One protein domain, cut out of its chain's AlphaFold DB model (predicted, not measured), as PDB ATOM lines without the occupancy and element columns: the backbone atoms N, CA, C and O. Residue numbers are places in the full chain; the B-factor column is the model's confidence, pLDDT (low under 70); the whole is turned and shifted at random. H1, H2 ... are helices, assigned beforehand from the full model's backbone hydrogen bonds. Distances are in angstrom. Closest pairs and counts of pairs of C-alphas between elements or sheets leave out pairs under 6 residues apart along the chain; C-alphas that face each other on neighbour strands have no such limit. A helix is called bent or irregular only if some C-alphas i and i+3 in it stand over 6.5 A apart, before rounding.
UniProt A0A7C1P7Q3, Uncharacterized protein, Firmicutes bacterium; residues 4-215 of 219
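What this domain is: This is residues 4 to 215 of the 219 residues of an uncharacterized protein of Firmicutes bacterium (UniProt A0A7C1P7Q3). The long helix H3 runs through the middle, with H9 beside it and running opposite ways, while H1 crosses the pair and has H7 alongside it, also running opposite ways. H2 makes a corner with the first end of H3, and a small cluster of H4, H5 and H6 lies toward its other end, with H2 and the cluster both on the side of H3 away from H9; residues 143 to 162 loop from H6 toward H2 and back to H7. The printed part has 212 residues with nine named helices, H1 to H9 in order, and no named strand; the class is all helix. The whole is compact, with a radius of gyration of the C-alphas of 17.9 A and spans of 47 by 44 by 27 A.

How they stand to each other: H3, residues 66 to 93, is the hub, touching four helices. H1, residues 4 to 30, touches it with residues 16 to 25 alone, at a steep tilt of 48 degrees, opposite ways; the closest C-alphas, of Leu 20 and Ala 78, are 5.2 A apart. H9, residues 186 to 206, touches H3 at a shallow tilt of 13 degrees, opposite ways, closest at the C-alphas of Leu 86 and Leu 187, 6.9 A. H2, residues 46 to 61, is about perpendicular to H3 at 83 degrees, and the C-alphas of Leu 59 and Ala 69 come closest, 5.5 A. H8, residues 178 to 181, touches H3 closest at the C-alphas of Val 90 and Trp 181, 5.6 A. H1 touches H9 at a steep tilt of 58 degrees, the closest C-alphas being those of Arg 10 and Tyr 193, 5.9 A. H7, residues 163 to 175, touches H1 at a shallow tilt of 4 degrees, opposite ways, closest at the C-alphas of Thr 16 and Val 169, 5.4 A. H6, residues 128 to 142, is close to H3 but not clearly touching, and only just touches H7, with 3 pairs of C-alphas within 8 A, the closest those of Glu 129 and Leu 163, 5.4 A. H4, residues 112 to 120, touches H6, the closest C-alphas being those of Glu 114 and Ala 135, 5.7 A. H5, residues 122 to 125, touches H4 only at the corner, closest at the C-alphas of Ala 118 and Ala 125, 4.6 A. Every O i to N i+4 pair is within hydrogen-bond range in H1, H3, H4, H6, H7 and H9, and 10 of 12 are in H2; H5 and H8 are too short for such a pair.

Where its parts are: H3 is 40.5 A from first to last C-alpha, H1 39.3 A, H9 30.3 A, H2 23.6 A and H6 21.2 A. H1 begins at C-alpha 4 (158.428, 130.426, 113.781), H3 at C-alpha 66 (142.707, 165.290, 125.209), and H9 ends at C-alpha 206 (135.081, 152.155, 119.428). H2 is irregular: C-alphas 47 and 50 are 7.2 A apart.

The domain as a whole: The two C-alphas farthest apart, of Phe 120 and Arg 207, are 55.0 A apart. The printed part has no cut. The links H1 to H2, H3 to H4 and H6 to H7 are long. The mean pLDDT of the printed part is 91.4, and residues 145 to 153 are under 70.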
ATOM      1  N   GLU A   4     157.744 130.230 112.502       94.56
ATOM      2  CA  GLU A   4     158.428 130.426 113.781       94.56
ATOM      3  C   GLU A   4     159.124 131.785 113.819       94.56
ATOM      4  O   GLU A   4     158.914 132.547 114.759       94.56
ATOM      5  N   GLU A   5     159.829 132.146 112.749       95.12
ATOM      6  CA  GLU A   5     160.481 133.453 112.578       95.12
ATOM      7  C   GLU A   5     159.458 134.596 112.639       95.12
ATOM      8  O   GLU A   5     159.618 135.558 113.391       95.12
ATOM      9  N   ARG A   6     158.321 134.442 111.947       94.94
ATOM     10  CA  ARG A   6     157.175 135.362 112.057       94.94
ATOM     11  C   ARG A   6     156.647 135.487 113.478       94.94
ATOM     12  O   ARG A   6     156.314 136.588 113.917       94.94
ATOM     13  N   ASN A   7     156.573 134.380 114.212       95.50
ATOM     14  CA  ASN A   7     156.149 134.414 115.603       95.50
ATOM     15  C   ASN A   7     157.174 135.129 116.498       95.50
ATOM     16  O   ASN A   7     156.760 135.864 117.389       95.50
ATOM     17  N   MET A   8     158.479 134.983 116.244       96.44
ATOM     18  CA  MET A   8     159.522 135.720 116.969       96.44
ATOM     19  C   MET A   8     159.380 137.232 116.769       96.44
ATOM     20  O   MET A   8     159.317 137.963 117.755       96.44
ATOM     21  N   ILE A   9     159.229 137.697 115.521       96.50
ATOM     22  CA  ILE A   9     158.995 139.124 115.234       96.50
ATOM     23  C   ILE A   9     157.706 139.605 115.903       96.50
ATOM     24  O   ILE A   9     157.673 140.682 116.495       96.50
ATOM     25  N   ARG A  10     156.639 138.801 115.861       96.38
ATOM     26  CA  ARG A  10     155.382 139.147 116.526       96.38
ATOM     27  C   ARG A  10     155.562 139.339 118.032       96.38
ATOM     28  O   ARG A  10     155.066 140.327 118.565       96.38
ATOM     29  N   GLN A  11     156.234 138.413 118.716       97.12
ATOM     30  CA  GLN A  11     156.470 138.515 120.162       97.12
ATOM     31  C   GLN A  11     157.326 139.735 120.499       97.12
ATOM     32  O   GLN A  11     156.944 140.514 121.369       97.12
ATOM     33  N   LEU A  12     158.408 139.950 119.745       97.44
ATOM     34  CA  LEU A  12     159.242 141.147 119.841       97.44
ATOM     35  C   LEU A  12     158.391 142.422 119.780       97.44
ATOM     36  O   LEU A  12     158.465 143.265 120.674       97.44
ATOM     37  N   VAL A  13     157.564 142.565 118.743       96.75
ATOM     38  CA  VAL A  13     156.751 143.769 118.529       96.75
ATOM     39  C   VAL A  13     155.752 143.980 119.662       96.75
ATOM     40  O   VAL A  13     155.645 145.089 120.172       96.75
ATOM     41  N   LEU A  14     155.044 142.935 120.092       95.94
ATOM     42  CA  LEU A  14     154.053 143.057 121.166       95.94
ATOM     43  C   LEU A  14     154.704 143.422 122.509       95.94
ATOM     44  O   LEU A  14     154.194 144.285 123.227       95.94
ATOM     45  N   ASN A  15     155.846 142.810 122.829       97.69
ATOM     46  CA  ASN A  15     156.574 143.085 124.066       97.69
ATOM     47  C   ASN A  15     157.137 144.509 124.074       97.69
ATOM     48  O   ASN A  15     156.893 145.267 125.013       97.69
ATOM     49  N   THR A  16     157.856 144.885 123.015       97.75
ATOM     50  CA  THR A  16     158.475 146.216 122.894       97.75
ATOM     51  C   THR A  16     157.440 147.322 122.833       97.75
ATOM     52  O   THR A  16     157.622 148.352 123.477       97.75
ATOM     53  N   ARG A  17     156.318 147.098 122.142       96.12
ATOM     54  CA  ARG A  17     155.197 148.033 122.124       96.12
ATOM     55  C   ARG A  17     154.695 148.319 123.534       96.12
ATOM     56  O   ARG A  17     154.632 149.480 123.918       96.12
ATOM     57  N   ARG A  18     154.381 147.278 124.312       96.50
ATOM     58  CA  ARG A  18     153.907 147.438 125.693       96.50
ATOM     59  C   ARG A  18     154.924 148.194 126.553       96.50
ATOM     60  O   ARG A  18     154.550 149.146 127.226       96.50
ATOM     61  N   LEU A  19     156.202 147.814 126.474       98.25
ATOM     62  CA  LEU A  19     157.291 148.483 127.197       98.25
ATOM     63  C   LEU A  19     157.387 149.975 126.849       98.25
ATOM     64  O   LEU A  19     157.523 150.813 127.740       98.25
ATOM     65  N   LEU A  20     157.310 150.314 125.563       98.31
ATOM     66  CA  LEU A  20     157.418 151.692 125.092       98.31
ATOM     67  C   LEU A  20     156.184 152.519 125.442       98.31
ATOM     68  O   LEU A  20     156.331 153.656 125.880       98.31
ATOM     69  N   GLU A  21     154.978 151.975 125.287       97.69
ATOM     70  CA  GLU A  21     153.753 152.685 125.661       97.69
ATOM     71  C   GLU A  21     153.702 152.975 127.165       97.69
ATOM     72  O   GLU A  21     153.393 154.101 127.556       97.69
ATOM     73  N   GLU A  22     154.074 152.002 128.004       98.19
ATOM     74  CA  GLU A  22     154.215 152.189 129.453       98.19
ATOM     75  C   GLU A  22     155.280 153.252 129.782       98.19
ATOM     76  O   GLU A  22     155.071 154.100 130.651       98.19
ATOM     77  N   GLU A  23     156.410 153.262 129.075       98.44
ATOM     78  CA  GLU A  23     157.464 154.258 129.281       98.44
ATOM     79  C   GLU A  23     157.014 155.671 128.879       98.44
ATOM     80  O   GLU A  23     157.183 156.619 129.649       98.44
ATOM     81  N   PHE A  24     156.391 155.834 127.710       98.38
ATOM     82  CA  PHE A  24     155.884 157.129 127.254       98.38
ATOM     83  C   PHE A  24     154.739 157.647 128.132       98.38
ATOM     84  O   PHE A  24     154.673 158.846 128.405       98.38
ATOM     85  N   GLU A  25     153.887 156.759 128.646       98.06
ATOM     86  CA  GLU A  25     152.878 157.071 129.662       98.06
ATOM     87  C   GLU A  25     153.519 157.720 130.902       98.06
ATOM     88  O   GLU A  25     153.049 158.764 131.372       98.06
ATOM     89  N   GLN A  26     154.614 157.145 131.412       97.94
ATOM     90  CA  GLN A  26     155.344 157.697 132.559       97.94
ATOM     91  C   GLN A  26     156.056 159.005 132.218       97.94
ATOM     92  O   GLN A  26     155.991 159.960 132.996       97.94
ATOM     93  N   LEU A  27     156.691 159.087 131.049       97.56
ATOM     94  CA  LEU A  27     157.363 160.304 130.603       97.56
ATOM     95  C   LEU A  27     156.379 161.472 130.501       97.56
ATOM     96  O   LEU A  27     156.658 162.539 131.039       97.56
ATOM     97  N   LEU A  28     155.197 161.280 129.911       97.62
ATOM     98  CA  LEU A  28     154.168 162.322 129.839       97.62
ATOM     99  C   LEU A  28     153.723 162.804 131.228       97.62
ATOM    100  O   LEU A  28     153.555 164.009 131.438       97.62
ATOM    101  N   ARG A  29     153.615 161.903 132.214       96.75
ATOM    102  CA  ARG A  29     153.306 162.280 133.607       96.75
ATOM    103  C   ARG A  29     154.375 163.184 134.220       96.75
ATOM    104  O   ARG A  29     154.018 164.102 134.955       96.75
ATOM    105  N   LEU A  30     155.655 163.006 133.878       94.81
ATOM    106  CA  LEU A  30     156.745 163.892 134.327       94.81
ATOM    107  C   LEU A  30     156.621 165.328 133.795       94.81
ATOM    108  O   LEU A  30     157.194 166.249 134.387       94.81
ATOM    109  N   TYR A  31     155.871 165.516 132.708       96.06
ATOM    110  CA  TYR A  31     155.506 166.817 132.145       96.06
ATOM    111  C   TYR A  31     154.091 167.262 132.561       96.06
ATOM    112  O   TYR A  31     153.560 168.229 132.022       96.06
ATOM    113  N   GLY A  32     153.464 166.580 133.525       95.94
ATOM    114  CA  GLY A  32     152.128 166.903 134.026       95.94
ATOM    115  C   GLY A  32     150.994 166.593 133.049       95.94
ATOM    116  O   GLY A  32     149.907 167.147 133.189       95.94
ATOM    117  N   LEU A  33     151.224 165.726 132.064       96.94
ATOM    118  CA  LEU A  33     150.209 165.249 131.124       96.94
ATOM    119  C   LEU A  33     149.637 163.920 131.644       96.94
ATOM    120  O   LEU A  33     150.111 162.830 131.302       96.94
ATOM    121  N   LEU A  34     148.641 164.019 132.529       96.88
ATOM    122  CA  LEU A  34     147.958 162.879 133.152       96.88
ATOM    123  C   LEU A  34     146.953 162.244 132.166       96.88
ATOM    124  O   LEU A  34     146.666 162.852 131.135       96.88
ATOM    125  N   PRO A  35     146.418 161.036 132.433       95.94
ATOM    126  CA  PRO A  35     145.521 160.352 131.494       95.94
ATOM    127  C   PRO A  35     144.270 161.145 131.112       95.94
ATOM    128  O   PRO A  35     143.938 161.223 129.934       95.94
ATOM    129  N   GLU A  36     143.614 161.761 132.097       94.56
ATOM    130  CA  GLU A  36     142.318 162.427 131.899       94.56
ATOM    131  C   GLU A  36     142.438 163.943 131.740       94.56
ATOM    132  O   GLU A  36     141.577 164.588 131.148       94.56
ATOM    133  N   ASN A  37     143.512 164.534 132.263       93.50
ATOM    134  CA  ASN A  37     143.729 165.973 132.251       93.50
ATOM    135  C   ASN A  37     145.218 166.334 132.198       93.50
ATOM    136  O   ASN A  37     146.099 165.510 132.435       93.50
ATOM    137  N   SER A  38     145.504 167.600 131.916       95.12
ATOM    138  CA  SER A  38     146.841 168.170 132.027       95.12
ATOM    139  C   SER A  38     146.919 169.117 133.224       95.12
ATOM    140  O   SER A  38     145.951 169.789 133.589       95.12
ATOM    141  N   LEU A  39     148.077 169.150 133.876       94.00
ATOM    142  CA  LEU A  39     148.365 170.126 134.918       94.00
ATOM    143  C   LEU A  39     148.629 171.505 134.287       94.00
ATOM    144  O   LEU A  39     149.217 171.570 133.202       94.00
ATOM    145  N   PRO A  40     148.258 172.601 134.978       91.44
ATOM    146  CA  PRO A  40     148.638 173.953 134.576       91.44
ATOM    147  C   PRO A  40     150.159 174.110 134.465       91.44
ATOM    148  O   PRO A  40     150.907 173.521 135.254       91.44
ATOM    149  N   LEU A  41     150.615 174.927 133.512       89.75
ATOM    150  CA  LEU A  41     152.035 175.099 133.184       89.75
ATOM    151  C   LEU A  41     152.850 175.648 134.371       89.75
ATOM    152  O   LEU A  41     154.037 175.355 134.509       89.75
ATOM    153  N   GLU A  42     152.204 176.391 135.267       90.19
ATOM    154  CA  GLU A  42     152.785 176.962 136.484       90.19
ATOM    155  C   GLU A  42     153.238 175.878 137.466       90.19
ATOM    156  O   GLU A  42     154.218 176.073 138.186       90.19
ATOM    157  N   LYS A  43     152.560 174.720 137.469       90.94
ATOM    158  CA  LYS A  43     152.911 173.560 138.305       90.94
ATOM    159  C   LYS A  43     154.059 172.733 137.723       90.94
ATOM    160  O   LYS A  43     154.511 171.789 138.366       90.94
ATOM    161  N   ILE A  44     154.521 173.061 136.516       94.31
ATOM    162  CA  ILE A  44     155.615 172.368 135.839       94.31
ATOM    163  C   ILE A  44     156.933 173.099 136.133       94.31
ATOM    164  O   ILE A  44     156.980 174.332 136.001       94.31
ATOM    165  N   PRO A  45     158.007 172.370 136.503       93.75
ATOM    166  CA  PRO A  45     159.337 172.950 136.673       93.75
ATOM    167  C   PRO A  45     159.772 173.747 135.441       93.75
ATOM    168  O   PRO A  45     159.496 173.338 134.309       93.75
ATOM    169  N   VAL A  46     160.421 174.895 135.659       93.31
ATOM    170  CA  VAL A  46     160.741 175.885 134.612       93.31
ATOM    171  C   VAL A  46     161.515 175.246 133.461       93.31
ATOM    172  O   VAL A  46     161.168 175.448 132.299       93.31
ATOM    173  N   GLU A  47     162.484 174.398 133.788       93.56
ATOM    174  CA  GLU A  47     163.344 173.666 132.861       93.56
ATOM    175  C   GLU A  47     162.580 172.698 131.940       93.56
ATOM    176  O   GLU A  47     163.069 172.328 130.875       93.56
ATOM    177  N   ARG A  48     161.349 172.313 132.302       93.62
ATOM    178  CA  ARG A  48     160.489 171.429 131.500       93.62
ATOM    179  C   ARG A  48     159.420 172.174 130.708       93.62
ATOM    180  O   ARG A  48     158.796 171.565 129.838       93.62
ATOM    181  N   ARG A  49     159.186 173.465 130.981       93.56
ATOM    182  CA  ARG A  49     158.064 174.227 130.400       93.56
ATOM    183  C   ARG A  49     158.151 174.348 128.886       93.56
ATOM    184  O   ARG A  49     157.134 174.180 128.222       93.56
ATOM    185  N   GLU A  50     159.342 174.567 128.332       92.88
ATOM    186  CA  GLU A  50     159.521 174.654 126.876       92.88
ATOM    187  C   GLU A  50     159.134 173.334 126.193       92.88
ATOM    188  O   GLU A  50     158.339 173.301 125.250       92.88
ATOM    189  N   LYS A  51     159.641 172.214 126.718       93.00
ATOM    190  CA  LYS A  51     159.333 170.880 126.201       93.00
ATOM    191  C   LYS A  51     157.850 170.545 126.343       93.00
ATOM    192  O   LYS A  51     157.235 170.014 125.423       93.00
ATOM    193  N   ARG A  52     157.268 170.912 127.480       95.25
ATOM    194  CA  ARG A  52     155.846 170.761 127.782       95.25
ATOM    195  C   ARG A  52     154.961 171.623 126.868       95.25
ATOM    196  O   ARG A  52     153.884 171.169 126.494       95.25
ATOM    197  N   ALA A  53     155.399 172.803 126.440       93.69
ATOM    198  CA  ALA A  53     154.685 173.595 125.434       93.69
ATOM    199  C   ALA A  53     154.704 172.915 124.052       93.69
ATOM    200  O   ALA A  53     153.676 172.859 123.379       93.69
ATOM    201  N   LYS A  54     155.843 172.333 123.650       94.19
ATOM    202  CA  LYS A  54     155.949 171.539 122.411       94.19
ATOM    203  C   LYS A  54     155.042 170.301 122.444       94.19
ATOM    204  O   LYS A  54     154.407 169.992 121.442       94.19
ATOM    205  N   LEU A  55     154.945 169.625 123.594       95.56
ATOM    206  CA  LEU A  55     154.036 168.488 123.782       95.56
ATOM    207  C   LEU A  55     152.564 168.895 123.673       95.56
ATOM    208  O   LEU A  55     151.808 168.207 122.999       95.56
ATOM    209  N   ASP A  56     152.160 170.025 124.255       95.19
ATOM    210  CA  ASP A  56     150.790 170.532 124.088       95.19
ATOM    211  C   ASP A  56     150.458 170.811 122.627       95.19
ATOM    212  O   ASP A  56     149.385 170.443 122.157       95.19
ATOM    213  N   GLN A  57     151.387 171.424 121.889       94.00
ATOM    214  CA  GLN A  57     151.205 171.661 120.459       94.00
ATOM    215  C   GLN A  57     151.083 170.345 119.685       94.00
ATOM    216  O   GLN A  57     150.234 170.244 118.804       94.00
ATOM    217  N   ALA A  58     151.899 169.340 120.011       93.75
ATOM    218  CA  ALA A  58     151.810 168.016 119.402       93.75
ATOM    219  C   ALA A  58     150.451 167.352 119.677       93.75
ATOM    220  O   ALA A  58     149.807 166.890 118.743       93.75
ATOM    221  N   LEU A  59     149.979 167.375 120.926       95.00
ATOM    222  CA  LEU A  59     148.680 166.811 121.302       95.00
ATOM    223  C   LEU A  59     147.509 167.565 120.661       95.00
ATOM    224  O   LEU A  59     146.551 166.943 120.212       95.00
ATOM    225  N   ALA A  60     147.582 168.894 120.578       93.56
ATOM    226  CA  ALA A  60     146.546 169.706 119.942       93.56
ATOM    227  C   ALA A  60     146.433 169.436 118.431       93.56
ATOM    228  O   ALA A  60     145.331 169.468 117.885       93.56
ATOM    229  N   ARG A  61     147.554 169.132 117.757       90.69
ATOM    230  CA  ARG A  61     147.583 168.787 116.324       90.69
ATOM    231  C   ARG A  61     146.833 167.499 115.992       90.69
ATOM    232  O   ARG A  61     146.427 167.349 114.845       90.69
ATOM    233  N   GLU A  62     146.612 166.611 116.962       88.75
ATOM    234  CA  GLU A  62     145.808 165.401 116.747       88.75
ATOM    235  C   GLU A  62     144.342 165.726 116.426       88.75
ATOM    236  O   GLU A  62     143.658 164.903 115.825       88.75
ATOM    237  N   GLY A  63     143.834 166.900 116.830       89.31
ATOM    238  CA  GLY A  63     142.435 167.283 116.597       89.31
ATOM    239  C   GLY A  63     141.414 166.418 117.352       89.31
ATOM    240  O   GLY A  63     140.240 166.400 116.993       89.31
ATOM    241  N   LEU A  64     141.853 165.700 118.391       90.56
ATOM    242  CA  LEU A  64     141.043 164.787 119.201       90.56
ATOM    243  C   LEU A  64     140.839 165.326 120.627       90.56
ATOM    244  O   LEU A  64     141.639 166.141 121.100       90.56
ATOM    245  N   PRO A  65     139.822 164.839 121.365       93.81
ATOM    246  CA  PRO A  65     139.720 165.068 122.803       93.81
ATOM    247  C   PRO A  65     141.014 164.674 123.523       93.81
ATOM    248  O   PRO A  65     141.636 163.667 123.187       93.81
ATOM    249  N   TYR A  66     141.402 165.436 124.550       95.38
ATOM    250  CA  TYR A  66     142.707 165.290 125.209       95.38
ATOM    251  C   TYR A  66     143.089 163.839 125.581       95.38
ATOM    252  O   TYR A  66     144.187 163.419 125.205       95.38
ATOM    253  N   PRO A  67     142.227 163.028 126.235       95.00
ATOM    254  CA  PRO A  67     142.591 161.650 126.577       95.00
ATOM    255  C   PRO A  67     142.868 160.774 125.344       95.00
ATOM    256  O   PRO A  67     143.733 159.898 125.371       95.00
ATOM    257  N   GLU A  68     142.155 161.012 124.243       92.69
ATOM    258  CA  GLU A  68     142.339 160.292 122.980       92.69
ATOM    259  C   GLU A  68     143.592 160.757 122.241       92.69
ATOM    260  O   GLU A  68     144.391 159.910 121.833       92.69
ATOM    261  N   ALA A  69     143.807 162.073 122.146       94.56
ATOM    262  CA  ALA A  69     145.020 162.668 121.590       94.56
ATOM    263  C   ALA A  69     146.265 162.141 122.314       94.56
ATOM    264  O   ALA A  69     147.221 161.695 121.684       94.56
ATOM    265  N   ARG A  70     146.218 162.083 123.649       96.06
ATOM    266  CA  ARG A  70     147.298 161.545 124.481       96.06
ATOM    267  C   ARG A  70     147.578 160.072 124.189       96.06
ATOM    268  O   ARG A  70     148.728 159.704 123.962       96.06
ATOM    269  N   ARG A  71     146.543 159.221 124.161       94.56
ATOM    270  CA  ARG A  71     146.693 157.789 123.828       94.56
ATOM    271  C   ARG A  71     147.219 157.570 122.410       94.56
ATOM    272  O   ARG A  71     147.960 156.619 122.169       94.56
ATOM    273  N   ARG A  72     146.800 158.396 121.453       93.38
ATOM    274  CA  ARG A  72     147.275 158.336 120.066       93.38
ATOM    275  C   ARG A  72     148.737 158.753 119.964       93.38
ATOM    276  O   ARG A  72     149.527 157.999 119.404       93.38
ATOM    277  N   TRP A  73     149.109 159.853 120.611       95.75
ATOM    278  CA  TRP A  73     150.490 160.315 120.672       95.75
ATOM    279  C   TRP A  73     151.426 159.260 121.271       95.75
ATOM    280  O   TRP A  73     152.466 158.983 120.683       95.75
ATOM    281  N   ILE A  74     151.041 158.606 122.378       96.62
ATOM    282  CA  ILE A  74     151.829 157.517 122.990       96.62
ATOM    283  C   ILE A  74     152.063 156.377 121.990       96.62
ATOM    284  O   ILE A  74     153.198 155.939 121.814       96.62
ATOM    285  N   ARG A  75     151.003 155.920 121.311       94.88
ATOM    286  CA  ARG A  75     151.088 154.842 120.313       94.88
ATOM    287  C   ARG A  75     152.008 155.213 119.157       94.88
ATOM    288  O   ARG A  75     152.814 154.393 118.732       94.88
ATOM    289  N   HIS A  76     151.893 156.440 118.663       93.81
ATOM    290  CA  HIS A  76     152.707 156.927 117.558       93.81
ATOM    291  C   HIS A  76     154.171 157.104 117.989       93.81
ATOM    292  O   HIS A  76     155.055 156.652 117.277       93.81
ATOM    293  N   ALA A  77     154.446 157.626 119.188       94.69
ATOM    294  CA  ALA A  77     155.801 157.712 119.743       94.69
ATOM    295  C   ALA A  77     156.449 156.328 119.927       94.69
ATOM    296  O   ALA A  77     157.596 156.123 119.521       94.69
ATOM    297  N   ALA A  78     155.704 155.357 120.467       96.12
ATOM    298  CA  ALA A  78     156.155 153.972 120.597       96.12
ATOM    299  C   ALA A  78     156.451 153.336 119.234       96.12
ATOM    300  O   ALA A  78     157.519 152.750 119.045       96.12
ATOM    301  N   PHE A  79     155.537 153.496 118.274       93.50
ATOM    302  CA  PHE A  79     155.714 153.024 116.905       93.50
ATOM    303  C   PHE A  79     156.958 153.627 116.260       93.50
ATOM    304  O   PHE A  79     157.819 152.898 115.772       93.50
ATOM    305  N   THR A  80     157.064 154.955 116.282       91.50
ATOM    306  CA  THR A  80     158.158 155.699 115.668       91.50
ATOM    307  C   THR A  80     159.488 155.237 116.247       91.50
ATOM    308  O   THR A  80     160.368 154.842 115.486       91.50
ATOM    309  N   PHE A  81     159.622 155.195 117.575       94.00
ATOM    310  CA  PHE A  81     160.853 154.757 118.229       94.00
ATOM    311  C   PHE A  81     161.239 153.315 117.866       94.00
ATOM    312  O   PHE A  81     162.381 153.066 117.472       94.00
ATOM    313  N   LEU A  82     160.289 152.375 117.947       95.06
ATOM    314  CA  LEU A  82     160.538 150.975 117.602       95.06
ATOM    315  C   LEU A  82     160.932 150.827 116.132       95.06
ATOM    316  O   LEU A  82     161.947 150.202 115.839       95.06
ATOM    317  N   ASN A  83     160.174 151.428 115.213       91.00
ATOM    318  CA  ASN A  83     160.414 151.330 113.773       91.00
ATOM    319  C   ASN A  83     161.841 151.762 113.407       91.00
ATOM    320  O   ASN A  83     162.514 151.118 112.607       91.00
ATOM    321  N   ARG A  84     162.335 152.813 114.059       90.50
ATOM    322  CA  ARG A  84     163.687 153.327 113.843       90.50
ATOM    323  C   ARG A  84     164.767 152.394 114.379       90.50
ATOM    324  O   ARG A  84     165.753 152.158 113.686       90.50
ATOM    325  N   LEU A  85     164.579 151.816 115.568       94.38
ATOM    326  CA  LEU A  85     165.496 150.794 116.085       94.38
ATOM    327  C   LEU A  85     165.517 149.541 115.206       94.38
ATOM    328  O   LEU A  85     166.585 148.975 114.985       94.38
ATOM    329  N   LEU A  86     164.367 149.118 114.680       94.19
ATOM    330  CA  LEU A  86     164.297 147.983 113.761       94.19
ATOM    331  C   LEU A  86     165.001 148.286 112.434       94.19
ATOM    332  O   LEU A  86     165.751 147.445 111.944       94.19
ATOM    333  N   ALA A  87     164.828 149.492 111.886       91.56
ATOM    334  CA  ALA A  87     165.549 149.932 110.693       91.56
ATOM    335  C   ALA A  87     167.071 149.927 110.917       91.56
ATOM    336  O   ALA A  87     167.810 149.383 110.097       91.56
ATOM    337  N   LEU A  88     167.532 150.450 112.059       93.50
ATOM    338  CA  LEU A  88     168.941 150.381 112.451       93.50
ATOM    339  C   LEU A  88     169.423 148.938 112.615       93.50
ATOM    340  O   LEU A  88     170.523 148.614 112.181       93.50
ATOM    341  N   ARG A  89     168.607 148.050 113.191       95.31
ATOM    342  CA  ARG A  89     168.977 146.640 113.349       95.31
ATOM    343  C   ARG A  89     169.150 145.944 112.003       95.31
ATOM    344  O   ARG A  89     170.103 145.191 111.830       95.31
ATOM    345  N   VAL A  90     168.256 146.195 111.050       94.00
ATOM    346  CA  VAL A  90     168.393 145.663 109.689       94.00
ATOM    347  C   VAL A  90     169.646 146.231 109.028       94.00
ATOM    348  O   VAL A  90     170.476 145.468 108.543       94.00
ATOM    349  N   ALA A  91     169.857 147.544 109.087       93.12
ATOM    350  CA  ALA A  91     171.064 148.163 108.550       93.12
ATOM    351  C   ALA A  91     172.360 147.565 109.130       93.12
ATOM    352  O   ALA A  91     173.294 147.270 108.385       93.12
ATOM    353  N   GLU A  92     172.395 147.335 110.442       94.69
ATOM    354  CA  GLU A  92     173.506 146.704 111.157       94.69
ATOM    355  C   GLU A  92     173.789 145.284 110.649       94.69
ATOM    356  O   GLU A  92     174.929 144.955 110.327       94.69
ATOM    357  N   VAL A  93     172.758 144.446 110.509       95.12
ATOM    358  CA  VAL A  93     172.906 143.054 110.046       95.12
ATOM    359  C   VAL A  93     173.351 142.965 108.583       95.12
ATOM    360  O   VAL A  93     174.026 142.008 108.193       95.12
ATOM    361  N   HIS A  94     172.998 143.966 107.777       93.81
ATOM    362  CA  HIS A  94     173.434 144.101 106.390       93.81
ATOM    363  C   HIS A  94     174.791 144.812 106.238       93.81
ATOM    364  O   HIS A  94     175.257 144.986 105.114       93.81
ATOM    365  N   GLY A  95     175.441 145.205 107.341       93.00
ATOM    366  CA  GLY A  95     176.752 145.861 107.324       93.00
ATOM    367  C   GLY A  95     176.736 147.288 106.769       93.00
ATOM    368  O   GLY A  95     177.781 147.792 106.370       93.00
ATOM    369  N   LEU A  96     175.566 147.933 106.725       92.75
ATOM    370  CA  LEU A  96     175.419 149.327 106.285       92.75
ATOM    371  C   LEU A  96     175.851 150.324 107.362       92.75
ATOM    372  O   LEU A  96     176.180 151.460 107.041       92.75
ATOM    373  N   ILE A  97     175.825 149.892 108.624       93.94
ATOM    374  CA  ILE A  97     176.364 150.624 109.767       93.94
ATOM    375  C   ILE A  97     177.129 149.689 110.685       93.94
ATOM    376  O   ILE A  97     176.865 148.483 110.738       93.94
ATOM    377  N   ARG A  98     178.024 150.265 111.487       93.56
ATOM    378  CA  ARG A  98     178.629 149.544 112.613       93.56
ATOM    379  C   ARG A  98     177.582 149.165 113.664       93.56
ATOM    380  O   ARG A  98     176.582 149.866 113.844       93.56
ATOM    381  N   GLU A  99     177.859 148.099 114.409       95.25
ATOM    382  CA  GLU A  99     176.968 147.609 115.462       95.25
ATOM    383  C   GLU A  99     176.630 148.704 116.482       95.25
ATOM    384  O   GLU A  99     177.498 149.281 117.138       95.25
ATOM    385  N   THR A 100     175.338 149.000 116.579       95.50
ATOM    386  CA  THR A 100     174.769 150.105 117.346       95.50
ATOM    387  C   THR A 100     173.577 149.647 118.187       95.50
ATOM    388  O   THR A 100     173.457 150.068 119.340       95.50
ATOM    389  N   VAL A 101     172.706 148.785 117.653       95.38
ATOM    390  CA  VAL A 101     171.480 148.328 118.324       95.38
ATOM    391  C   VAL A 101     171.775 147.176 119.271       95.38
ATOM    392  O   VAL A 101     171.366 147.235 120.431       95.38
ATOM    393  N   VAL A 102     172.494 146.142 118.833       93.88
ATOM    394  CA  VAL A 102     172.812 145.010 119.715       93.88
ATOM    395  C   VAL A 102     173.882 145.410 120.724       93.88
ATOM    396  O   VAL A 102     174.895 146.001 120.368       93.88
ATOM    397  N   ALA A 103     173.631 145.101 121.994       93.12
ATOM    398  CA  ALA A 103     174.608 145.233 123.066       93.12
ATOM    399  C   ALA A 103     175.241 143.869 123.365       93.12
ATOM    400  O   ALA A 103     174.549 142.850 123.339       93.12
ATOM    401  N   ARG A 104     176.542 143.851 123.673       92.12
ATOM    402  CA  ARG A 104     177.296 142.618 123.937       92.12
ATOM    403  C   ARG A 104     177.947 142.618 125.322       92.12
ATOM    404  O   ARG A 104     178.472 143.658 125.738       92.12
ATOM    405  N   PRO A 105     177.982 141.469 126.024       92.19
ATOM    406  CA  PRO A 105     178.726 141.328 127.276       92.19
ATOM    407  C   PRO A 105     180.210 141.680 127.127       92.19
ATOM    408  O   PRO A 105     180.761 142.360 127.991       92.19
ATOM    409  N   GLU A 106     180.830 141.308 126.002       93.38
ATOM    410  CA  GLU A 106     182.235 141.621 125.681       93.38
ATOM    411  C   GLU A 106     182.540 143.130 125.663       93.38
ATOM    412  O   GLU A 106     183.688 143.534 125.836       93.38
ATOM    413  N   TYR A 107     181.520 143.972 125.475       92.00
ATOM    414  CA  TYR A 107     181.628 145.435 125.468       92.00
ATOM    415  C   TYR A 107     181.067 146.072 126.750       92.00
ATOM    416  O   TYR A 107     180.821 147.277 126.799       92.00
ATOM    417  N   GLY A 108     180.831 145.273 127.797       90.00
ATOM    418  CA  GLY A 108     180.232 145.739 129.046       90.00
ATOM    419  C   GLY A 108     178.741 146.059 128.910       90.00
ATOM    420  O   GLY A 108     178.273 147.047 129.474       90.00
ATOM    421  N   ASN A 109     177.999 145.243 128.152       90.75
ATOM    422  CA  ASN A 109     176.584 145.455 127.808       90.75
ATOM    423  C   ASN A 109     176.343 146.772 127.050       90.75
ATOM    424  O   ASN A 109     175.338 147.458 127.255       90.75
ATOM    425  N   ARG A 110     177.282 147.108 126.164       94.31
ATOM    426  CA  ARG A 110     177.218 148.209 125.195       94.31
ATOM    427  C   ARG A 110     177.236 147.640 123.779       94.31
ATOM    428  O   ARG A 110     177.668 146.505 123.581       94.31
ATOM    429  N   SER A 111     176.778 148.400 122.796       96.56
ATOM    430  CA  SER A 111     177.090 148.112 121.395       96.56
ATOM    431  C   SER A 111     178.536 148.470 121.070       96.56
ATOM    432  O   SER A 111     179.184 149.217 121.811       96.56
ATOM    433  N   LEU A 112     179.036 147.972 119.939       96.56
ATOM    434  CA  LEU A 112     180.346 148.360 119.415       96.56
ATOM    435  C   LEU A 112     180.493 149.889 119.327       96.56
ATOM    436  O   LEU A 112     181.493 150.444 119.777       96.56
ATOM    437  N   ARG A 113     179.466 150.579 118.813       96.31
ATOM    438  CA  ARG A 113     179.441 152.043 118.715       96.31
ATOM    439  C   ARG A 113     179.514 152.724 120.077       96.31
ATOM    440  O   ARG A 113     180.288 153.661 120.237       96.31
ATOM    441  N   GLU A 114     178.719 152.271 121.043       97.12
ATOM    442  CA  GLU A 114     178.725 152.824 122.405       97.12
ATOM    443  C   GLU A 114     180.071 152.604 123.106       97.12
ATOM    444  O   GLU A 114     180.532 153.487 123.824       97.12
ATOM    445  N   ARG A 115     180.719 151.451 122.897       96.56
ATOM    446  CA  ARG A 115     182.070 151.188 123.411       96.56
ATOM    447  C   ARG A 115     183.068 152.189 122.841       96.56
ATOM    448  O   ARG A 115     183.714 152.890 123.608       96.56
ATOM    449  N   ASP A 116     183.140 152.287 121.517       95.88
ATOM    450  CA  ASP A 116     184.103 153.165 120.852       95.88
ATOM    451  C   ASP A 116     183.887 154.630 121.245       95.88
ATOM    452  O   ASP A 116     184.841 155.347 121.524       95.88
ATOM    453  N   LEU A 117     182.631 155.078 121.313       96.38
ATOM    454  CA  LEU A 117     182.323 156.432 121.764       96.38
ATOM    455  C   LEU A 117     182.782 156.677 123.198       96.38
ATOM    456  O   LEU A 117     183.344 157.731 123.468       96.38
ATOM    457  N   ALA A 118     182.590 155.719 124.104       95.69
ATOM    458  CA  ALA A 118     183.070 155.851 125.474       95.69
ATOM    459  C   ALA A 118     184.606 155.928 125.556       95.69
ATOM    460  O   ALA A 118     185.119 156.635 126.422       95.69
ATOM    461  N   ASP A 119     185.325 155.243 124.660       94.44
ATOM    462  CA  ASP A 119     186.792 155.256 124.617       94.44
ATOM    463  C   ASP A 119     187.343 156.611 124.134       94.44
ATOM    464  O   ASP A 119     188.355 157.088 124.652       94.44
ATOM    465  N   PHE A 120     186.675 157.254 123.168       93.94
ATOM    466  CA  PHE A 120     187.101 158.550 122.619       93.94
ATOM    467  C   PHE A 120     186.523 159.770 123.357       93.94
ATOM    468  O   PHE A 120     187.117 160.846 123.292       93.94
ATOM    469  N   HIS A 121     185.402 159.610 124.069       94.00
ATOM    470  CA  HIS A 121     184.663 160.681 124.748       94.00
ATOM    471  C   HIS A 121     184.397 160.341 126.226       94.00
ATOM    472  O   HIS A 121     183.305 159.868 126.574       94.00
ATOM    473  N   PRO A 122     185.364 160.585 127.134       91.00
ATOM    474  CA  PRO A 122     185.221 160.292 128.563       91.00
ATOM    475  C   PRO A 122     184.003 160.959 129.225       91.00
ATOM    476  O   PRO A 122     183.422 160.411 130.160       91.00
ATOM    477  N   GLU A 123     183.587 162.124 128.730       93.50
ATOM    478  CA  GLU A 123     182.386 162.832 129.168       93.50
ATOM    479  C   GLU A 123     181.101 162.047 128.879       93.50
ATOM    480  O   GLU A 123     180.206 162.007 129.722       93.50
ATOM    481  N   LEU A 124     181.029 161.361 127.731       92.25
ATOM    482  CA  LEU A 124     179.903 160.490 127.393       92.25
ATOM    483  C   LEU A 124     179.965 159.186 128.186       92.25
ATOM    484  O   LEU A 124     178.931 158.652 128.574       92.25
ATOM    485  N   ALA A 125     181.160 158.680 128.498       91.50
ATOM    486  CA  ALA A 125     181.298 157.496 129.342       91.50
ATOM    487  C   ALA A 125     180.695 157.695 130.750       91.50
ATOM    488  O   ALA A 125     180.186 156.734 131.337       91.50
ATOM    489  N   ALA A 126     180.716 158.931 131.268       93.50
ATOM    490  CA  ALA A 126     180.099 159.316 132.538       93.50
ATOM    491  C   ALA A 126     178.572 159.536 132.456       93.50
ATOM    492  O   ALA A 126     177.911 159.576 133.495       93.50
ATOM    493  N   ASP A 127     178.005 159.625 131.249       95.62
ATOM    494  CA  ASP A 127     176.568 159.753 130.985       95.62
ATOM    495  C   ASP A 127     176.067 158.589 130.105       95.62
ATOM    496  O   ASP A 127     175.982 158.709 128.881       95.62
ATOM    497  N   PRO A 128     175.703 157.437 130.700       94.50
ATOM    498  CA  PRO A 128     175.266 156.267 129.941       94.50
ATOM    499  C   PRO A 128     174.014 156.490 129.084       94.50
ATOM    500  O   PRO A 128     173.844 155.804 128.074       94.50
ATOM    501  N   GLU A 129     173.115 157.394 129.488       94.75
ATOM    502  CA  GLU A 129     171.913 157.705 128.710       94.75
ATOM    503  C   GLU A 129     172.280 158.574 127.507       94.75
ATOM    504  O   GLU A 129     171.909 158.234 126.378       94.75
ATOM    505  N   GLY A 130     173.086 159.616 127.729       94.94
ATOM    506  CA  GLY A 130     173.680 160.424 126.670       94.94
ATOM    507  C   GLY A 130     174.447 159.565 125.671       94.94
ATOM    508  O   GLY A 130     174.117 159.583 124.490       94.94
ATOM    509  N   LEU A 131     175.389 158.739 126.130       96.38
ATOM    510  CA  LEU A 131     176.165 157.820 125.291       96.38
ATOM    511  C   LEU A 131     175.277 156.960 124.385       96.38
ATOM    512  O   LEU A 131     175.523 156.873 123.180       96.38
ATOM    513  N   SER A 132     174.229 156.358 124.952       95.44
ATOM    514  CA  SER A 132     173.327 155.486 124.198       95.44
ATOM    515  C   SER A 132     172.593 156.243 123.096       95.44
ATOM    516  O   SER A 132     172.501 155.774 121.959       95.44
ATOM    517  N   TYR A 133     172.124 157.454 123.393       93.88
ATOM    518  CA  TYR A 133     171.433 158.270 122.402       93.88
ATOM    519  C   TYR A 133     172.357 158.903 121.370       93.88
ATOM    520  O   TYR A 133     171.959 158.997 120.211       93.88
ATOM    521  N   ARG A 134     173.593 159.257 121.735       93.94
ATOM    522  CA  ARG A 134     174.602 159.713 120.767       93.94
ATOM    523  C   ARG A 134     174.969 158.610 119.787       93.94
ATOM    524  O   ARG A 134     175.044 158.873 118.592       93.94
ATOM    525  N   ALA A 135     175.092 157.368 120.255       94.94
ATOM    526  CA  ALA A 135     175.309 156.225 119.378       94.94
ATOM    527  C   ALA A 135     174.176 156.066 118.344       94.94
ATOM    528  O   ALA A 135     174.440 155.918 117.151       94.94
ATOM    529  N   LEU A 136     172.913 156.142 118.776       92.94
ATOM    530  CA  LEU A 136     171.766 156.068 117.863       92.94
ATOM    531  C   LEU A 136     171.738 157.242 116.868       92.94
ATOM    532  O   LEU A 136     171.495 157.030 115.683       92.94
ATOM    533  N   GLU A 137     172.029 158.461 117.329       89.56
ATOM    534  CA  GLU A 137     172.094 159.662 116.484       89.56
ATOM    535  C   GLU A 137     173.164 159.538 115.388       89.56
ATOM    536  O   GLU A 137     172.877 159.802 114.218       89.56
ATOM    537  N   GLU A 138     174.371 159.082 115.733       91.00
ATOM    538  CA  GLU A 138     175.441 158.876 114.752       91.00
ATOM    539  C   GLU A 138     175.111 157.790 113.731       91.00
ATOM    540  O   GLU A 138     175.392 157.960 112.547       91.00
ATOM    541  N   ALA A 139     174.503 156.682 114.161       91.50
ATOM    542  CA  ALA A 139     174.115 155.618 113.240       91.50
ATOM    543  C   ALA A 139     173.080 156.094 112.210       91.50
ATOM    544  O   ALA A 139     173.107 155.680 111.052       91.50
ATOM    545  N   CYS A 140     172.191 157.003 112.600       85.06
ATOM    546  CA  CYS A 140     171.215 157.579 111.676       85.06
ATOM    547  C   CYS A 140     171.809 158.615 110.737       85.06
ATOM    548  O   CYS A 140     171.395 158.685 109.576       85.06
ATOM    549  N   ALA A 141     172.786 159.385 111.213       84.69
ATOM    550  CA  ALA A 141     173.574 160.250 110.350       84.69
ATOM    551  C   ALA A 141     174.352 159.427 109.305       84.69
ATOM    552  O   ALA A 141     174.354 159.794 108.131       84.69
ATOM    553  N   GLU A 142     174.939 158.292 109.702       87.06
ATOM    554  CA  GLU A 142     175.705 157.399 108.820       87.06
ATOM    555  C   GLU A 142     174.857 156.797 107.696       87.06
ATOM    556  O   GLU A 142     175.299 156.760 106.550       87.06
ATOM    557  N   LEU A 143     173.610 156.409 107.978       81.69
ATOM    558  CA  LEU A 143     172.702 155.911 106.940       81.69
ATOM    559  C   LEU A 143     172.217 156.992 105.961       81.69
ATOM    560  O   LEU A 143     171.466 156.673 105.039       81.69
ATOM    561  N   ALA A 144     172.587 158.261 106.164       71.25
ATOM    562  CA  ALA A 144     172.029 159.400 105.439       71.25
ATOM    563  C   ALA A 144     170.487 159.404 105.445       71.25
ATOM    564  O   ALA A 144     169.843 159.920 104.531       71.25
ATOM    565  N   VAL A 145     169.893 158.891 106.529       64.94
ATOM    566  CA  VAL A 145     168.454 158.978 106.811       64.94
ATOM    567  C   VAL A 145     168.263 159.848 108.060       64.94
ATOM    568  O   VAL A 145     167.722 159.391 109.070       64.94
ATOM    569  N   PRO A 146     168.739 161.112 108.044       52.47
ATOM    570  CA  PRO A 146     168.822 161.941 109.244       52.47
ATOM    571  C   PRO A 146     167.443 162.210 109.870       52.47
ATOM    572  O   PRO A 146     167.342 162.395 111.081       52.47
ATOM    573  N   LEU A 147     166.365 162.123 109.085       53.12
ATOM    574  CA  LEU A 147     164.980 162.240 109.551       53.12
ATOM    575  C   LEU A 147     164.551 161.102 110.506       53.12
ATOM    576  O   LEU A 147     163.545 161.240 111.202       53.12
ATOM    577  N   LEU A 148     165.303 159.994 110.590       54.41
ATOM    578  CA  LEU A 148     164.952 158.861 111.447       54.41
ATOM    579  C   LEU A 148     165.176 159.107 112.937       54.41
ATOM    580  O   LEU A 148     164.642 158.335 113.694       54.41
ATOM    581  N   PHE A 149     165.915 160.099 113.431       54.88
ATOM    582  CA  PHE A 149     165.913 160.407 114.886       54.88
ATOM    583  C   PHE A 149     165.963 161.906 115.184       54.88
ATOM    584  O   PHE A 149     166.119 162.310 116.339       54.88
ATOM    585  N   GLN A 150     165.790 162.745 114.161       58.59
ATOM    586  CA  GLN A 150     165.653 164.177 114.360       58.59
ATOM    587  C   GLN A 150     164.424 164.474 115.223       58.59
ATOM    588  O   GLN A 150     163.298 164.083 114.924       58.59
ATOM    589  N   THR A 151     164.659 165.189 116.321       55.12
ATOM    590  CA  THR A 151     163.593 165.721 117.177       55.12
ATOM    591  C   THR A 151     162.989 167.007 116.613       55.12
ATOM    592  O   THR A 151     161.979 167.488 117.123       55.12
ATOM    593  N   GLU A 152     163.636 167.606 115.608       59.84
ATOM    594  CA  GLU A 152     163.146 168.806 114.937       59.84
ATOM    595  C   GLU A 152     162.048 168.431 113.940       59.84
ATOM    596  O   GLU A 152     162.255 167.646 113.024       59.84
ATOM    597  N   GLY A 153     160.853 168.982 114.148       68.62
ATOM    598  CA  GLY A 153     159.710 168.796 113.254       68.62
ATOM    599  C   GLY A 153     158.834 167.574 113.549       68.62
ATOM    600  O   GLY A 153     157.635 167.652 113.285       68.62
ATOM    601  N   ASP A 154     159.365 166.506 114.156       84.00
ATOM    602  CA  ASP A 154     158.586 165.298 114.469       84.00
ATOM    603  C   ASP A 154     157.932 165.355 115.873       84.00
ATOM    604  O   ASP A 154     158.631 165.255 116.893       84.00
ATOM    605  N   PRO A 155     156.589 165.468 115.963       88.62
ATOM    606  CA  PRO A 155     155.878 165.526 117.240       88.62
ATOM    607  C   PRO A 155     156.031 164.255 118.088       88.62
ATOM    608  O   PRO A 155     155.916 164.343 119.312       88.62
ATOM    609  N   TYR A 156     156.309 163.099 117.484       91.56
ATOM    610  CA  TYR A 156     156.408 161.805 118.174       91.56
ATOM    611  C   TYR A 156     157.829 161.484 118.650       91.56
ATOM    612  O   TYR A 156     158.041 160.520 119.382       91.56
ATOM    613  N   SER A 157     158.792 162.339 118.298       89.31
ATOM    614  CA  SER A 157     160.192 162.267 118.737       89.31
ATOM    615  C   SER A 157     160.534 163.260 119.838       89.31
ATOM    616  O   SER A 157     161.695 163.399 120.225       89.31
ATOM    617  N   LEU A 158     159.537 163.988 120.349       91.62
ATOM    618  CA  LEU A 158     159.764 164.961 121.409       91.62
ATOM    619  C   LEU A 158     160.337 164.278 122.653       91.62
ATOM    620  O   LEU A 158     161.251 164.821 123.262       91.62
ATOM    621  N   LEU A 159     159.861 163.096 123.025       94.00
ATOM    622  CA  LEU A 159     160.407 162.356 124.161       94.00
ATOM    623  C   LEU A 159     161.181 161.140 123.664       94.00
ATOM    624  O   LEU A 159     160.857 160.567 122.629       94.00
ATOM    625  N   LYS A 160     162.199 160.754 124.429       93.44
ATOM    626  CA  LYS A 160     162.977 159.536 124.213       93.44
ATOM    627  C   LYS A 160     162.786 158.632 125.439       93.44
ATOM    628  O   LYS A 160     162.750 159.173 126.548       93.44
ATOM    629  N   PRO A 161     162.647 157.304 125.275       96.69
ATOM    630  CA  PRO A 161     162.610 156.364 126.394       96.69
ATOM    631  C   PRO A 161     163.801 156.556 127.339       96.69
ATOM    632  O   PRO A 161     164.912 156.826 126.891       96.69
ATOM    633  N   ARG A 162     163.638 156.379 128.645       97.31
ATOM    634  CA  ARG A 162     164.812 156.341 129.530       97.31
ATOM    635  C   ARG A 162     165.664 155.111 129.238       97.31
ATOM    636  O   ARG A 162     165.169 154.090 128.747       97.31
ATOM    637  N   LEU A 163     166.943 155.188 129.591       96.19
ATOM    638  CA  LEU A 163     167.924 154.137 129.325       96.19
ATOM    639  C   LEU A 163     167.471 152.721 129.739       96.19
ATOM    640  O   LEU A 163     167.686 151.803 128.946       96.19
ATOM    641  N   PRO A 164     166.818 152.490 130.900       97.06
ATOM    642  CA  PRO A 164     166.334 151.155 131.256       97.06
ATOM    643  C   PRO A 164     165.315 150.593 130.257       97.06
ATOM    644  O   PRO A 164     165.437 149.443 129.845       97.06
ATOM    645  N   ALA A 165     164.352 151.407 129.816       97.69
ATOM    646  CA  ALA A 165     163.358 150.990 128.829       97.69
ATOM    647  C   ALA A 165     164.004 150.745 127.458       97.69
ATOM    648  O   ALA A 165     163.726 149.732 126.820       97.69
ATOM    649  N   ASN A 166     164.925 151.620 127.033       96.69
ATOM    650  CA  ASN A 166     165.677 151.437 125.788       96.69
ATOM    651  C   ASN A 166     166.488 150.126 125.793       96.69
ATOM    652  O   ASN A 166     166.476 149.385 124.813       96.69
ATOM    653  N   ARG A 167     167.157 149.798 126.907       96.31
ATOM    654  CA  ARG A 167     167.902 148.537 127.055       96.31
ATOM    655  C   ARG A 167     166.996 147.317 126.931       96.31
ATOM    656  O   ARG A 167     167.307 146.443 126.134       96.31
ATOM    657  N   LEU A 168     165.852 147.299 127.619       97.69
ATOM    658  CA  LEU A 168     164.884 146.201 127.509       97.69
ATOM    659  C   LEU A 168     164.371 146.026 126.072       97.69
ATOM    660  O   LEU A 168     164.243 144.907 125.588       97.69
ATOM    661  N   VAL A 169     164.121 147.127 125.356       97.81
ATOM    662  CA  VAL A 169     163.725 147.064 123.940       97.81
ATOM    663  C   VAL A 169     164.840 146.467 123.078       97.81
ATOM    664  O   VAL A 169     164.577 145.588 122.259       97.81
ATOM    665  N   ARG A 170     166.091 146.895 123.277       96.94
ATOM    666  CA  ARG A 170     167.261 146.358 122.560       96.94
ATOM    667  C   ARG A 170     167.509 144.883 122.881       96.94
ATOM    668  O   ARG A 170     167.865 144.125 121.982       96.94
ATOM    669  N   GLU A 171     167.275 144.459 124.120       96.50
ATOM    670  CA  GLU A 171     167.334 143.054 124.530       96.50
ATOM    671  C   GLU A 171     166.286 142.211 123.803       96.50
ATOM    672  O   GLU A 171     166.622 141.151 123.277       96.50
ATOM    673  N   GLU A 172     165.037 142.678 123.711       97.75
ATOM    674  CA  GLU A 172     164.011 141.984 122.931       97.75
ATOM    675  C   GLU A 172     164.427 141.869 121.454       97.75
ATOM    676  O   GLU A 172     164.302 140.793 120.867       97.75
ATOM    677  N   ILE A 173     164.984 142.932 120.857       97.00
ATOM    678  CA  ILE A 173     165.490 142.905 119.471       97.00
ATOM    679  C   ILE A 173     166.616 141.871 119.316       97.00
ATOM    680  O   ILE A 173     166.639 141.127 118.331       97.00
ATOM    681  N   ALA A 174     167.528 141.792 120.288       95.12
ATOM    682  CA  ALA A 174     168.654 140.861 120.282       95.12
ATOM    683  C   ALA A 174     168.236 139.387 120.443       95.12
ATOM    684  O   ALA A 174     168.978 138.499 120.024       95.12
ATOM    685  N   ARG A 175     167.046 139.103 120.997       95.38
ATOM    686  CA  ARG A 175     166.493 137.734 121.075       95.38
ATOM    687  C   ARG A 175     166.101 137.169 119.712       95.38
ATOM    688  O   ARG A 175     166.012 135.951 119.570       95.38
ATOM    689  N   VAL A 176     165.848 138.026 118.722       96.44
ATOM    690  CA  VAL A 176     165.545 137.593 117.355       96.44
ATOM    691  C   VAL A 176     166.860 137.313 116.613       96.44
ATOM    692  O   VAL A 176     167.691 138.223 116.504       96.44
ATOM    693  N   PRO A 177     167.067 136.091 116.081       95.81
ATOM    694  CA  PRO A 177     168.310 135.725 115.408       95.81
ATOM    695  C   PRO A 177     168.660 136.645 114.236       95.81
ATOM    696  O   PRO A 177     167.790 137.066 113.475       95.81
ATOM    697  N   GLU A 178     169.957 136.884 114.023       94.94
ATOM    698  CA  GLU A 178     170.465 137.694 112.902       94.94
ATOM    699  C   GLU A 178     169.968 137.226 111.534       94.94
ATOM    700  O   GLU A 178     169.682 138.056 110.676       94.94
ATOM    701  N   ALA A 179     169.819 135.913 111.334       95.25
ATOM    702  CA  ALA A 179     169.319 135.351 110.082       95.25
ATOM    703  C   ALA A 179     167.924 135.879 109.708       95.25
ATOM    704  O   ALA A 179     167.679 136.131 108.533       95.25
ATOM    705  N   VAL A 180     167.057 136.129 110.696       96.06
ATOM    706  CA  VAL A 180     165.718 136.696 110.471       96.06
ATOM    707  C   VAL A 180     165.830 138.134 109.977       96.06
ATOM    708  O   VAL A 180     165.166 138.531 109.027       96.06
ATOM    709  N   TRP A 181     166.722 138.930 110.565       95.25
ATOM    710  CA  TRP A 181     166.928 140.323 110.161       95.25
ATOM    711  C   TRP A 181     167.559 140.483 108.772       95.25
ATOM    712  O   TRP A 181     167.452 141.565 108.205       95.25
ATOM    713  N   ARG A 182     168.171 139.427 108.212       94.19
ATOM    714  CA  ARG A 182     168.658 139.406 106.817       94.19
ATOM    715  C   ARG A 182     167.539 139.271 105.789       94.19
ATOM    716  O   ARG A 182     167.770 139.494 104.601       94.19
ATOM    717  N   GLU A 183     166.347 138.863 106.213       91.81
ATOM    718  CA  GLU A 183     165.199 138.779 105.323       91.81
ATOM    719  C   GLU A 183     164.589 140.165 105.088       91.81
ATOM    720  O   GLU A 183     164.182 140.850 106.028       91.81
ATOM    721  N   PHE A 184     164.440 140.551 103.818       80.00
ATOM    722  CA  PHE A 184     163.854 141.842 103.427       80.00
ATOM    723  C   PHE A 184     162.436 142.072 103.983       80.00
ATOM    724  O   PHE A 184     162.023 143.212 104.183       80.00
ATOM    725  N   GLU A 185     161.681 141.002 104.248       89.56
ATOM    726  CA  GLU A 185     160.296 141.080 104.729       89.56
ATOM    727  C   GLU A 185     160.181 141.395 106.232       89.56
ATOM    728  O   GLU A 185     159.089 141.725 106.700       89.56
ATOM    729  N   SER A 186     161.270 141.309 107.007       91.62
ATOM    730  CA  SER A 186     161.230 141.388 108.475       91.62
ATOM    731  C   SER A 186     160.656 142.702 109.003       91.62
ATOM    732  O   SER A 186     159.816 142.686 109.908       91.62
ATOM    733  N   LEU A 187     161.022 143.837 108.395       90.06
ATOM    734  CA  LEU A 187     160.435 145.142 108.736       90.06
ATOM    735  C   LEU A 187     158.948 145.210 108.379       90.06
ATOM    736  O   LEU A 187     158.149 145.715 109.167       90.06
ATOM    737  N   GLY A 188     158.566 144.661 107.224       90.06
ATOM    738  CA  GLY A 188     157.172 144.617 106.782       90.06
ATOM    739  C   GLY A 188     156.288 143.830 107.749       90.06
ATOM    740  O   GLY A 188     155.208 144.291 108.124       90.06
ATOM    741  N   TRP A 189     156.771 142.682 108.229       94.75
ATOM    742  CA  TRP A 189     156.075 141.893 109.244       94.75
ATOM    743  C   TRP A 189     155.998 142.607 110.590       94.75
ATOM    744  O   TRP A 189     154.932 142.612 111.208       94.75
ATOM    745  N   ALA A 190     157.086 143.238 111.036       93.69
ATOM    746  CA  ALA A 190     157.084 143.982 112.290       93.69
ATOM    747  C   ALA A 190     156.046 145.117 112.272       93.69
ATOM    748  O   ALA A 190     155.238 145.245 113.196       93.69
ATOM    749  N   TYR A 191     156.008 145.868 111.169       90.56
ATOM    750  CA  TYR A 191     155.009 146.902 110.914       90.56
ATOM    751  C   TYR A 191     153.582 146.345 110.936       90.56
ATOM    752  O   TYR A 191     152.710 146.870 111.637       90.56
ATOM    753  N   GLN A 192     153.339 145.254 110.204       91.25
ATOM    754  CA  GLN A 192     152.026 144.623 110.149       91.25
ATOM    755  C   GLN A 192     151.548 144.207 111.546       91.25
ATOM    756  O   GLN A 192     150.411 144.504 111.911       91.25
ATOM    757  N   TYR A 193     152.406 143.571 112.347       94.94
ATOM    758  CA  TYR A 193     152.029 143.124 113.687       94.94
ATOM    759  C   TYR A 193     151.742 144.275 114.646       94.94
ATOM    760  O   TYR A 193     150.797 144.173 115.431       94.94
ATOM    761  N   PHE A 194     152.497 145.373 114.564       93.06
ATOM    762  CA  PHE A 194     152.223 146.551 115.385       93.06
ATOM    763  C   PHE A 194     150.824 147.093 115.072       93.06
ATOM    764  O   PHE A 194     149.991 147.277 115.966       93.06
ATOM    765  N   ASN A 195     150.541 147.272 113.783       89.00
ATOM    766  CA  ASN A 195     149.291 147.847 113.307       89.00
ATOM    767  C   ASN A 195     148.085 146.941 113.518       89.00
ATOM    768  O   ASN A 195     147.001 147.437 113.821       89.00
ATOM    769  N   ASP A 196     148.240 145.627 113.385       91.75
ATOM    770  CA  ASP A 196     147.157 144.681 113.643       91.75
ATOM    771  C   ASP A 196     146.685 144.752 115.100       91.75
ATOM    772  O   ASP A 196     145.473 144.703 115.354       91.75
ATOM    773  N   GLU A 197     147.607 144.957 116.044       89.56
ATOM    774  CA  GLU A 197     147.264 145.147 117.453       89.56
ATOM    775  C   GLU A 197     146.622 146.525 117.695       89.56
ATOM    776  O   GLU A 197     145.586 146.606 118.352       89.56
ATOM    777  N   VAL A 198     147.130 147.603 117.072       86.12
ATOM    778  CA  VAL A 198     146.502 148.945 117.140       86.12
ATOM    779  C   VAL A 198     145.055 148.872 116.652       86.12
ATOM    780  O   VAL A 198     144.123 149.352 117.301       86.12
ATOM    781  N   ARG A 199     144.844 148.216 115.508       87.38
ATOM    782  CA  ARG A 199     143.519 148.027 114.917       87.38
ATOM    783  C   ARG A 199     142.601 147.220 115.831       87.38
ATOM    784  O   ARG A 199     141.409 147.515 115.903       87.38
ATOM    785  N   ARG A 200     143.121 146.186 116.498       88.38
ATOM    786  CA  ARG A 200     142.355 145.362 117.442       88.38
ATOM    787  C   ARG A 200     141.877 146.183 118.636       88.38
ATOM    788  O   ARG A 200     140.694 146.104 118.959       88.38
ATOM    789  N   GLU A 201     142.750 146.977 119.241       86.00
ATOM    790  CA  GLU A 201     142.402 147.833 120.380       86.00
ATOM    791  C   GLU A 201     141.351 148.878 120.011       86.00
ATOM    792  O   GLU A 201     140.358 149.030 120.720       86.00
ATOM    793  N   ILE A 202     141.509 149.547 118.863       84.19
ATOM    794  CA  ILE A 202     140.532 150.540 118.398       84.19
ATOM    795  C   ILE A 202     139.170 149.887 118.152       84.19
ATOM    796  O   ILE A 202     138.149 150.432 118.569       84.19
ATOM    797  N   ARG A 203     139.132 148.699 117.529       87.62
ATOM    798  CA  ARG A 203     137.876 147.949 117.358       87.62
ATOM    799  C   ARG A 203     137.235 147.597 118.696       87.62
ATOM    800  O   ARG A 203     136.017 147.682 118.812       87.62
ATOM    801  N   ALA A 204     138.031 147.220 119.694       87.12
ATOM    802  CA  ALA A 204     137.526 146.907 121.028       87.12
ATOM    803  C   ALA A 204     136.961 148.150 121.740       87.12
ATOM    804  O   ALA A 204     135.920 148.056 122.388       87.12
ATOM    805  N   GLN A 205     137.605 149.309 121.582       81.75
ATOM    806  CA  GLN A 205     137.201 150.568 122.216       81.75
ATOM    807  C   GLN A 205     136.001 151.224 121.523       81.75
ATOM    808  O   GLN A 205     135.018 151.566 122.175       81.75
ATOM    809  N   LEU A 206     136.065 151.392 120.200       81.25
ATOM    810  CA  LEU A 206     135.081 152.155 119.428       81.25
ATOM    811  C   LEU A 206     133.962 151.287 118.837       81.25
ATOM    812  O   LEU A 206     133.033 151.821 118.236       81.25
ATOM    813  N   ARG A 207     134.064 149.953 118.944       82.12
ATOM    814  CA  ARG A 207     133.150 148.979 118.311       82.12
ATOM    815  C   ARG A 207     132.949 149.208 116.803       82.12
ATOM    816  O   ARG A 207     131.928 148.822 116.243       82.12
ATOM    817  N   ARG A 208     133.936 149.820 116.138       79.50
ATOM    818  CA  ARG A 208     133.953 150.118 114.697       79.50
ATOM    819  C   ARG A 208     135.330 149.855 114.102       79.50
ATOM    820  O   ARG A 208     136.313 149.745 114.834       79.50
ATOM    821  N   ASN A 209     135.406 149.780 112.775       80.19
ATOM    822  CA  ASN A 209     136.690 149.675 112.090       80.19
ATOM    823  C   ASN A 209     137.519 150.963 112.268       80.19
ATOM    824  O   ASN A 209     136.951 152.053 112.222       80.19
ATOM    825  N   PRO A 210     138.842 150.844 112.477       78.19
ATOM    826  CA  PRO A 210     139.735 151.989 112.594       78.19
ATOM    827  C   PRO A 210     139.865 152.705 111.248       78.19
ATOM    828  O   PRO A 210     139.981 152.050 110.210       78.19
ATOM    829  N   GLU A 211     139.876 154.036 111.274       80.44
ATOM    830  CA  GLU A 211     140.205 154.845 110.098       80.44
ATOM    831  C   GLU A 211     141.740 154.882 109.902       80.44
ATOM    832  O   GLU A 211     142.479 154.625 110.861       80.44
ATOM    833  N   PRO A 212     142.245 155.140 108.677       76.62
ATOM    834  CA  PRO A 212     143.679 155.068 108.369       76.62
ATOM    835  C   PRO A 212     144.560 155.959 109.245       76.62
ATOM    836  O   PRO A 212     145.681 155.590 109.564       76.62
ATOM    837  N   ASP A 213     144.036 157.108 109.649       76.81
ATOM    838  CA  ASP A 213     144.712 158.089 110.488       76.81
ATOM    839  C   ASP A 213     144.988 157.557 111.910       76.81
ATOM    840  O   ASP A 213     145.995 157.906 112.516       76.81
ATOM    841  N   HIS A 214     144.140 156.667 112.438       76.56
ATOM    842  CA  HIS A 214     144.306 156.082 113.773       76.56
ATOM    843  C   HIS A 214     145.467 155.084 113.865       76.56
ATOM    844  O   HIS A 214     145.745 154.560 114.951       76.56
ATOM    845  N   ILE A 215     146.076 154.756 112.727       80.44
ATOM    846  CA  ILE A 215     147.176 153.815 112.608       80.44
ATOM    847  C   ILE A 215     148.430 154.632 112.281       80.44
ATOM    848  O   ILE A 215     148.406 155.401 111.318       80.44
TER     849      ILE A 215